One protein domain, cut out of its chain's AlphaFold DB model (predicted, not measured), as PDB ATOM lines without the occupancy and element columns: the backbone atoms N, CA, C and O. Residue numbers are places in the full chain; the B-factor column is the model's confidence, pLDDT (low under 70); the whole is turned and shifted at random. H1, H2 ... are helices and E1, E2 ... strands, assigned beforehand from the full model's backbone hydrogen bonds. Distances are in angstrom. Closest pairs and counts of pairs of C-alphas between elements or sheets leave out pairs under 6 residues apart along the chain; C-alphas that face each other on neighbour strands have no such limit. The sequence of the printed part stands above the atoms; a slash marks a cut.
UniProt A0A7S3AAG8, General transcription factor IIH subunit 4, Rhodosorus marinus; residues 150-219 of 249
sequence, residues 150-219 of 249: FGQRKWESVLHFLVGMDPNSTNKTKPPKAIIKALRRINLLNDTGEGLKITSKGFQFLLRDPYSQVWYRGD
ATOM      1  N   PHE A 150     -25.227  28.390  -7.538       88.06
ATOM      2  CA  PHE A 150     -24.625  29.720  -7.541       88.06
ATOM      3  C   PHE A 150     -23.309  29.753  -6.760       88.06
ATOM      4  O   PHE A 150     -22.315  30.270  -7.280       88.06
ATOM      5  N   GLY A 151     -23.286  29.191  -5.548       86.12
ATOM      6  CA  GLY A 151     -22.085  29.093  -4.720       86.12
ATOM      7  C   GLY A 151     -20.966  28.337  -5.434       86.12
ATOM      8  O   GLY A 151     -19.844  28.842  -5.530       86.12
ATOM      9  N   GLN A 152     -21.304  27.194  -6.035       86.69
ATOM     10  CA  GLN A 152     -20.374  26.383  -6.811       86.69
ATOM     11  C   GLN A 152     -19.811  27.152  -8.013       86.69
ATOM     12  O   GLN A 152     -18.594  27.280  -8.127       86.69
ATOM     13  N   ARG A 153     -20.660  27.773  -8.849       86.25
ATOM     14  CA  ARG A 153     -20.204  28.579 -10.002       86.25
ATOM     15  C   ARG A 153     -19.264  29.714  -9.593       86.25
ATOM     16  O   ARG A 153     -18.306  30.031 -10.301       86.25
ATOM     17  N   LYS A 154     -19.541  30.369  -8.460       85.50
ATOM     18  CA  LYS A 154     -18.681  31.440  -7.941       85.50
ATOM     19  C   LYS A 154     -17.334  30.901  -7.478       85.50
ATOM     20  O   LYS A 154     -16.321  31.525  -7.791       85.50
ATOM     21  N   TRP A 155     -17.317  29.769  -6.778       86.06
ATOM     22  CA  TRP A 155     -16.075  29.143  -6.333       86.06
ATOM     23  C   TRP A 155     -15.247  28.610  -7.509       86.06
ATOM     24  O   TRP A 155     -14.062  28.921  -7.620       86.06
ATOM     25  N   GLU A 156     -15.880  27.928  -8.463       84.06
ATOM     26  CA  GLU A 156     -15.251  27.461  -9.704       84.06
ATOM     27  C   GLU A 156     -14.646  28.616 -10.501       84.06
ATOM     28  O   GLU A 156     -13.516  28.512 -10.966       84.06
ATOM     29  N   SER A 157     -15.326  29.764 -10.598       82.25
ATOM     30  CA  SER A 157     -14.757  30.952 -11.249       82.25
ATOM     31  C   SER A 157     -13.467  31.440 -10.577       82.25
ATOM     32  O   SER A 157     -12.587  31.957 -11.266       82.25
ATOM     33  N   VAL A 158     -13.340  31.295  -9.253       83.81
ATOM     34  CA  VAL A 158     -12.110  31.634  -8.520       83.81
ATOM     35  C   VAL A 158     -11.011  30.608  -8.809       83.81
ATOM     36  O   VAL A 158      -9.881  31.004  -9.095       83.81
ATOM     37  N   LEU A 159     -11.334  29.313  -8.803       83.19
ATOM     38  CA  LEU A 159     -10.381  28.240  -9.113       83.19
ATOM     39  C   LEU A 159      -9.894  28.307 -10.569       83.19
ATOM     40  O   LEU A 159      -8.694  28.239 -10.828       83.19
ATOM     41  N   HIS A 160     -10.800  28.542 -11.519       79.62
ATOM     42  CA  HIS A 160     -10.464  28.767 -12.922       79.62
ATOM     43  C   HIS A 160      -9.564  29.983 -13.108       79.62
ATOM     44  O   HIS A 160      -8.674  29.947 -13.950       79.62
ATOM     45  N   PHE A 161      -9.749  31.043 -12.319       78.50
ATOM     46  CA  PHE A 161      -8.850  32.192 -12.352       78.50
ATOM     47  C   PHE A 161      -7.450  31.857 -11.821       78.50
ATOM     48  O   PHE A 161      -6.475  32.374 -12.354       78.50
ATOM     49  N   LEU A 162      -7.332  30.992 -10.809       78.56
ATOM     50  CA  LEU A 162      -6.036  30.536 -10.295       78.56
ATOM     51  C   LEU A 162      -5.274  29.672 -11.318       78.56
ATOM     52  O   LEU A 162      -4.060  29.809 -11.438       78.56
ATOM     53  N   VAL A 163      -5.976  28.821 -12.074       76.06
ATOM     54  CA  VAL A 163      -5.376  27.933 -13.096       76.06
ATOM     55  C   VAL A 163      -5.169  28.646 -14.441       76.06
ATOM     56  O   VAL A 163      -4.200  28.390 -15.146       76.06
ATOM     57  N   GLY A 164      -6.065  29.566 -14.799       65.19
ATOM     58  CA  GLY A 164      -6.122  30.246 -16.096       65.19
ATOM     59  C   GLY A 164      -5.213  31.466 -16.243       65.19
ATOM     60  O   GLY A 164      -5.430  32.256 -17.154       65.19
ATOM     61  N   MET A 165      -4.212  31.645 -15.373       61.84
ATOM     62  CA  MET A 165      -3.193  32.702 -15.517       61.84
ATOM     63  C   MET A 165      -2.153  32.416 -16.611       61.84
ATOM     64  O   MET A 165      -1.215  33.189 -16.792       61.84
ATOM     65  N   ASP A 166      -2.312  31.314 -17.341       52.06
ATOM     66  CA  ASP A 166      -1.521  31.011 -18.526       52.06
ATOM     67  C   ASP A 166      -1.780  32.076 -19.621       52.06
ATOM     68  O   ASP A 166      -2.947  32.345 -19.934       52.06
ATOM     69  N   PRO A 167      -0.740  32.699 -20.213       49.22
ATOM     70  CA  PRO A 167      -0.866  33.772 -21.210       49.22
ATOM     71  C   PRO A 167      -1.709  33.431 -22.455       49.22
ATOM     72  O   PRO A 167      -2.087  34.344 -23.188       49.22
ATOM     73  N   ASN A 168      -2.047  32.157 -22.682       45.50
ATOM     74  CA  ASN A 168      -2.913  31.710 -23.781       45.50
ATOM     75  C   ASN A 168      -4.392  31.481 -23.397       45.50
ATOM     76  O   ASN A 168      -5.198  31.137 -24.267       45.50
ATOM     77  N   SER A 169      -4.790  31.647 -22.128       47.81
ATOM     78  CA  SER A 169      -6.161  31.343 -21.694       47.81
ATOM     79  C   SER A 169      -7.105  32.539 -21.871       47.81
ATOM     80  O   SER A 169      -7.094  33.511 -21.120       47.81
ATOM     81  N   THR A 170      -7.984  32.455 -22.867       49.75
ATOM     82  CA  THR A 170      -9.013  33.452 -23.213       49.75
ATOM     83  C   THR A 170     -10.251  33.399 -22.299       49.75
ATOM     84  O   THR A 170     -11.385  33.537 -22.760       49.75
ATOM     85  N   ASN A 171     -10.074  33.217 -20.986       50.34
ATOM     86  CA  ASN A 171     -11.202  33.076 -20.059       50.34
ATOM     87  C   ASN A 171     -11.643  34.412 -19.428       50.34
ATOM     88  O   ASN A 171     -10.893  35.106 -18.747       50.34
ATOM     89  N   LYS A 172     -12.911  34.764 -19.685       53.12
ATOM     90  CA  LYS A 172     -13.519  36.098 -19.504       53.12
ATOM     91  C   LYS A 172     -14.068  36.415 -18.107       53.12
ATOM     92  O   LYS A 172     -14.544  37.531 -17.900       53.12
ATOM     93  N   THR A 173     -14.005  35.512 -17.133       60.22
ATOM     94  CA  THR A 173     -14.665  35.737 -15.833       60.22
ATOM     95  C   THR A 173     -13.645  36.021 -14.741       60.22
ATOM     96  O   THR A 173     -13.251  35.150 -13.970       60.22
ATOM     97  N   LYS A 174     -13.194  37.276 -14.682       67.00
ATOM     98  CA  LYS A 174     -12.309  37.750 -13.615       67.00
ATOM     99  C   LYS A 174     -13.092  37.817 -12.293       67.00
ATOM    100  O   LYS A 174     -14.114  38.509 -12.250       67.00
ATOM    101  N   PRO A 175     -12.633  37.164 -11.210       75.88
ATOM    102  CA  PRO A 175     -13.289  37.273  -9.916       75.88
ATOM    103  C   PRO A 175     -13.186  38.711  -9.378       75.88
ATOM    104  O   PRO A 175     -12.322  39.488  -9.809       75.88
ATOM    105  N   PRO A 176     -14.047  39.096  -8.419       78.19
ATOM    106  CA  PRO A 176     -13.997  40.408  -7.789       78.19
ATOM    107  C   PRO A 176     -12.584  40.776  -7.320       78.19
ATOM    108  O   PRO A 176     -11.869  39.955  -6.742       78.19
ATOM    109  N   LYS A 177     -12.194  42.045  -7.502       76.81
ATOM    110  CA  LYS A 177     -10.863  42.560  -7.115       76.81
ATOM    111  C   LYS A 177     -10.513  42.266  -5.648       76.81
ATOM    112  O   LYS A 177      -9.346  42.053  -5.333       76.81
ATOM    113  N   ALA A 178     -11.516  42.227  -4.767       78.88
ATOM    114  CA  ALA A 178     -11.355  41.871  -3.358       78.88
ATOM    115  C   ALA A 178     -10.820  40.442  -3.166       78.88
ATOM    116  O   ALA A 178      -9.911  40.244  -2.365       78.88
ATOM    117  N   ILE A 179     -11.315  39.472  -3.945       80.69
ATOM    118  CA  ILE A 179     -10.866  38.074  -3.884       80.69
ATOM    119  C   ILE A 179      -9.430  37.964  -4.394       80.69
ATOM    120  O   ILE A 179      -8.594  37.362  -3.738       80.69
ATOM    121  N   ILE A 180      -9.099  38.630  -5.502       79.62
ATOM    122  CA  ILE A 180      -7.727  38.644  -6.040       79.62
ATOM    123  C   ILE A 180      -6.746  39.235  -5.016       79.62
ATOM    124  O   ILE A 180      -5.665  38.691  -4.790       79.62
ATOM    125  N   LYS A 181      -7.136  40.329  -4.349       80.19
ATOM    126  CA  LYS A 181      -6.343  40.938  -3.273       80.19
ATOM    127  C   LYS A 181      -6.185  39.992  -2.078       80.19
ATOM    128  O   LYS A 181      -5.096  39.926  -1.513       80.19
ATOM    129  N   ALA A 182      -7.240  39.267  -1.705       80.06
ATOM    130  CA  ALA A 182      -7.186  38.269  -0.642       80.06
ATOM    131  C   ALA A 182      -6.228  37.125  -1.005       80.06
ATOM    132  O   ALA A 182      -5.305  36.871  -0.241       80.06
ATOM    133  N   LEU A 183      -6.362  36.534  -2.200       81.69
ATOM    134  CA  LEU A 183      -5.503  35.459  -2.722       81.69
ATOM    135  C   LEU A 183      -4.018  35.855  -2.780       81.69
ATOM    136  O   LEU A 183      -3.143  35.053  -2.456       81.69
ATOM    137  N   ARG A 184      -3.724  37.110  -3.135       81.75
ATOM    138  CA  ARG A 184      -2.362  37.664  -3.067       81.75
ATOM    139  C   ARG A 184      -1.863  37.774  -1.625       81.75
ATOM    140  O   ARG A 184      -0.714  37.453  -1.355       81.75
ATOM    141  N   ARG A 185      -2.713  38.198  -0.684       78.50
ATOM    142  CA  ARG A 185      -2.344  38.334   0.737       78.50
ATOM    143  C   ARG A 185      -1.994  36.994   1.385       78.50
ATOM    144  O   ARG A 185      -1.115  36.954   2.235       78.50
ATOM    145  N   ILE A 186      -2.655  35.913   0.977       78.69
ATOM    146  CA  ILE A 186      -2.338  34.550   1.431       78.69
ATOM    147  C   ILE A 186      -1.224  33.883   0.606       78.69
ATOM    148  O   ILE A 186      -0.973  32.694   0.775       78.69
ATOM    149  N   ASN A 187      -0.533  34.641  -0.259       77.38
ATOM    150  CA  ASN A 187       0.566  34.180  -1.114       77.38
ATOM    151  C   ASN A 187       0.210  32.994  -2.029       77.38
ATOM    152  O   ASN A 187       1.084  32.215  -2.410       77.38
ATOM    153  N   LEU A 188      -1.058  32.863  -2.428       81.25
ATOM    154  CA  LEU A 188      -1.458  31.906  -3.469       81.25
ATOM    155  C   LEU A 188      -1.177  32.443  -4.879       81.25
ATOM    156  O   LEU A 188      -1.037  31.673  -5.827       81.25
ATOM    157  N   LEU A 189      -1.053  33.766  -5.002       79.94
ATOM    158  CA  LEU A 189      -0.725  34.481  -6.230       79.94
ATOM    159  C   LEU A 189       0.492  35.371  -6.011       79.94
ATOM    160  O   LEU A 189       0.538  36.109  -5.025       79.94
ATOM    161  N   ASN A 190       1.433  35.346  -6.953       76.81
ATOM    162  CA  ASN A 190       2.566  36.257  -6.987       76.81
ATOM    163  C   ASN A 190       2.467  37.194  -8.193       76.81
ATOM    164  O   ASN A 190       2.054  36.795  -9.282       76.81
ATOM    165  N   ASP A 191       2.839  38.448  -7.981       75.06
ATOM    166  CA  ASP A 191       2.861  39.480  -9.010       75.06
ATOM    167  C   ASP A 191       4.268  39.484  -9.608       75.06
ATOM    168  O   ASP A 191       5.209  40.020  -9.023       75.06
ATOM    169  N   THR A 192       4.444  38.781 -10.723       65.06
ATOM    170  CA  THR A 192       5.692  38.893 -11.486       65.06
ATOM    171  C   THR A 192       5.519  40.113 -12.386       65.06
ATOM    172  O   THR A 192       4.414  40.341 -12.859       65.06
ATOM    173  N   GLY A 193       6.557  40.903 -12.673       59.84
ATOM    174  CA  GLY A 193       6.428  42.098 -13.537       59.84
ATOM    175  C   GLY A 193       5.813  41.847 -14.933       59.84
ATOM    176  O   GLY A 193       5.485  42.795 -15.636       59.84
ATOM    177  N   GLU A 194       5.627  40.579 -15.310       60.50
ATOM    178  CA  GLU A 194       4.987  40.078 -16.531       60.50
ATOM    179  C   GLU A 194       3.503  39.672 -16.361       60.50
ATOM    180  O   GLU A 194       2.862  39.278 -17.332       60.50
ATOM    181  N   GLY A 195       2.949  39.718 -15.144       68.19
ATOM    182  CA  GLY A 195       1.582  39.297 -14.823       68.19
ATOM    183  C   GLY A 195       1.459  38.524 -13.503       68.19
ATOM    184  O   GLY A 195       2.447  38.144 -12.868       68.19
ATOM    185  N   LEU A 196       0.216  38.251 -13.091       72.12
ATOM    186  CA  LEU A 196      -0.037  37.383 -11.942       72.12
ATOM    187  C   LEU A 196       0.285  35.931 -12.316       72.12
ATOM    188  O   LEU A 196      -0.186  35.442 -13.338       72.12
ATOM    189  N   LYS A 197       1.063  35.249 -11.474       77.44
ATOM    190  CA  LYS A 197       1.374  33.819 -11.594       77.44
ATOM    191  C   LYS A 197       0.973  33.104 -10.302       77.44
ATOM    192  O   LYS A 197       1.124  33.645  -9.203       77.44
ATOM    193  N   ILE A 198       0.454  31.888 -10.426       81.44
ATOM    194  CA  ILE A 198       0.121  31.035  -9.280       81.44
ATOM    195  C   ILE A 198       1.404  30.549  -8.587       81.44
ATOM    196  O   ILE A 198       2.398  30.226  -9.238       81.44
ATOM    197  N   THR A 199       1.410  30.532  -7.253       82.31
ATOM    198  CA  THR A 199       2.563  30.056  -6.469       82.31
ATOM    199  C   THR A 199       2.520  28.540  -6.266       82.31
ATOM    200  O   THR A 199       1.479  27.907  -6.429       82.31
ATOM    201  N   SER A 200       3.633  27.938  -5.828       81.06
ATOM    202  CA  SER A 200       3.654  26.523  -5.413       81.06
ATOM    203  C   SER A 200       2.610  26.224  -4.318       81.06
ATOM    204  O   SER A 200       1.889  25.230  -4.397       81.06
ATOM    205  N   LYS A 201       2.427  27.146  -3.357       80.88
ATOM    206  CA  LYS A 201       1.354  27.064  -2.347       80.88
ATOM    207  C   LYS A 201      -0.041  27.181  -2.976       80.88
ATOM    208  O   LYS A 201      -0.949  26.470  -2.564       80.88
ATOM    209  N   GLY A 202      -0.194  28.018  -4.005       82.75
ATOM    210  CA  GLY A 202      -1.381  28.100  -4.864       82.75
ATOM    211  C   GLY A 202      -1.777  26.756  -5.470       82.75
ATOM    212  O   GLY A 202      -2.933  26.354  -5.372       82.75
ATOM    213  N   PHE A 203      -0.818  26.018  -6.028       82.94
ATOM    214  CA  PHE A 203      -1.081  24.680  -6.564       82.94
ATOM    215  C   PHE A 203      -1.447  23.666  -5.475       82.94
ATOM    216  O   PHE A 203      -2.376  22.886  -5.660       82.94
ATOM    217  N   GLN A 204      -0.778  23.702  -4.319       84.06
ATOM    218  CA  GLN A 204      -1.153  22.853  -3.181       84.06
ATOM    219  C   GLN A 204      -2.559  23.169  -2.661       84.06
ATOM    220  O   GLN A 204      -3.279  22.265  -2.250       84.06
ATOM    221  N   PHE A 205      -2.962  24.440  -2.685       84.62
ATOM    222  CA  PHE A 205      -4.304  24.874  -2.313       84.62
ATOM    223  C   PHE A 205      -5.380  24.293  -3.240       84.62
ATOM    224  O   PHE A 205      -6.396  23.812  -2.746       84.62
ATOM    225  N   LEU A 206      -5.137  24.257  -4.556       85.62
ATOM    226  CA  LEU A 206      -6.072  23.669  -5.528       85.62
ATOM    227  C   LEU A 206      -6.344  22.177  -5.285       85.62
ATOM    228  O   LEU A 206      -7.417  21.693  -5.630       85.62
ATOM    229  N   LEU A 207      -5.388  21.457  -4.692       86.75
ATOM    230  CA  LEU A 207      -5.507  20.025  -4.397       86.75
ATOM    231  C   LEU A 207      -6.255  19.724  -3.090       86.75
ATOM    232  O   LEU A 207      -6.539  18.561  -2.809       86.75
ATOM    233  N   ARG A 208      -6.549  20.738  -2.270       83.12
ATOM    234  CA  ARG A 208      -7.295  20.558  -1.015       83.12
ATOM    235  C   ARG A 208      -8.778  20.340  -1.290       83.12
ATOM    236  O   ARG A 208      -9.294  20.761  -2.321       83.12
ATOM    237  N   ASP A 209      -9.475  19.735  -0.335       84.19
ATOM    238  CA  ASP A 209     -10.930  19.630  -0.371       84.19
ATOM    239  C   ASP A 209     -11.602  21.020  -0.284       84.19
ATOM    240  O   ASP A 209     -11.032  21.942   0.313       84.19
ATOM    241  N   PRO A 210     -12.816  21.201  -0.845       80.00
ATOM    242  CA  PRO A 210     -13.482  22.506  -0.888       80.00
ATOM    243  C   PRO A 210     -13.675  23.151   0.491       80.00
ATOM    244  O   PRO A 210     -13.580  24.370   0.624       80.00
ATOM    245  N   TYR A 211     -13.904  22.346   1.531       79.50
ATOM    246  CA  TYR A 211     -14.071  22.845   2.893       79.50
ATOM    247  C   TYR A 211     -12.757  23.433   3.424       79.50
ATOM    248  O   TYR A 211     -12.720  24.585   3.861       79.50
ATOM    249  N   SER A 212     -11.654  22.696   3.303       78.12
ATOM    250  CA  SER A 212     -10.316  23.168   3.672       78.12
ATOM    251  C   SER A 212      -9.841  24.350   2.832       78.12
ATOM    252  O   SER A 212      -9.039  25.147   3.314       78.12
ATOM    253  N   GLN A 213     -10.311  24.485   1.590       83.81
ATOM    254  CA  GLN A 213     -10.005  25.643   0.751       83.81
ATOM    255  C   GLN A 213     -10.672  26.925   1.274       83.81
ATOM    256  O   GLN A 213     -10.024  27.966   1.359       83.81
ATOM    257  N   VAL A 214     -11.949  26.866   1.663       83.00
ATOM    258  CA  VAL A 214     -12.662  28.035   2.217       83.00
ATOM    259  C   VAL A 214     -12.040  28.485   3.541       83.00
ATOM    260  O   VAL A 214     -11.901  29.683   3.785       83.00
ATOM    261  N   TRP A 215     -11.619  27.528   4.369       79.56
ATOM    262  CA  TRP A 215     -10.971  27.787   5.657       79.56
ATOM    263  C   TRP A 215      -9.450  27.943   5.568       79.56
ATOM    264  O   TRP A 215      -8.783  28.016   6.599       79.56
ATOM    265  N   TYR A 216      -8.880  27.988   4.361       79.00
ATOM    266  CA  TYR A 216      -7.434  28.026   4.203       79.00
ATOM    267  C   TYR A 216      -6.845  29.304   4.795       79.00
ATOM    268  O   TYR A 216      -7.107  30.423   4.343       79.00
ATOM    269  N   ARG A 217      -5.958  29.116   5.765       69.44
ATOM    270  CA  ARG A 217      -5.086  30.166   6.264       69.44
ATOM    271  C   ARG A 217      -3.787  30.165   5.472       69.44
ATOM    272  O   ARG A 217      -3.090  29.160   5.392       69.44
ATOM    273  N   GLY A 218      -3.434  31.321   4.918       64.12
ATOM    274  CA  GLY A 218      -2.077  31.536   4.426       64.12
ATOM    275  C   GLY A 218      -1.101  31.643   5.601       64.12
ATOM    276  O   GLY A 218      -1.310  32.473   6.486       64.12
ATOM    277  N   ASP A 219      -0.026  30.851   5.582       57.41
ATOM    278  CA  ASP A 219       1.008  30.800   6.638       57.41
ATOM    279  C   ASP A 219       1.634  32.169   6.988       57.41
ATOM    280  O   ASP A 219       2.142  32.358   8.088       57.41
TER     281      ASP A 219
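AT A GLANCE: This is residues 150 to 219 of the 249 residues of the protein "General transcription factor IIH subunit 4" of Rhodosorus marinus (UniProt A0A7S3AAG8). Three short helices, H1, H2 and H3, gather round the base of a small two-strand hairpin, E1 and E2, and a fourth, H4, sits beyond H3. No helix touches another, and a long loop, residues 164 to 176, leads from H1 to H2. The 70 printed residues hold, in order, H1, H2, E1, E2, H3 and H4; the sheet, E1 - E2, is antiparallel and the class is mostly helix. The whole is compact, with a radius of gyration of the C-alphas of 11.6 A and spans of 31 by 29 by 21 A.

HOW THE PARTS SIT: Start at H1, residues 150 to 163; H2, residues 177 to 185, is near it, with 6 pairs of C-alphas within 10 A. Then find the hairpin of E1, residues 189 to 192, and E2, residues 195 to 198: N 190 and O 197 are 2.8 A apart, within hydrogen-bond range. The closest C-alphas of H2 and E1, Leu 183 and Leu 189, are 6.0 A apart; those of H1 and E2, Leu 162 and Ile 198, 6.3 A. H3, residues 200 to 206, is close to H1 but not clearly touching, closest at C-alphas 206 and 159, 7.2 A, with a shallow tilt of 25 degrees, opposite ways. H4, residues 210 to 214, is close to H3 but not clearly touching, closest at C-alphas 213 and 205, 6.5 A, and apart from H1 and H2. In H1, H2, H3 and H4 every O i to N i+4 pair is within hydrogen-bond range.

IN THESE COORDINATES: Find C-alpha 150 at (-24.625, 29.720, -7.541); from there H1 runs 20.1 A. H2 measures 12.3 A, and E2 and H3 10.1 A each. H4 ends at C-alpha 214, (-12.662, 28.035, 2.217).

THE WHOLE: The C-alphas farthest apart, of Phe 150 and Gly 193, are 34.0 A apart. The printed part has no cut; the link from H1 to H2 is long. Look for pLDDT under 70 at residues 164 to 174, 192 to 195 and 217 to 219.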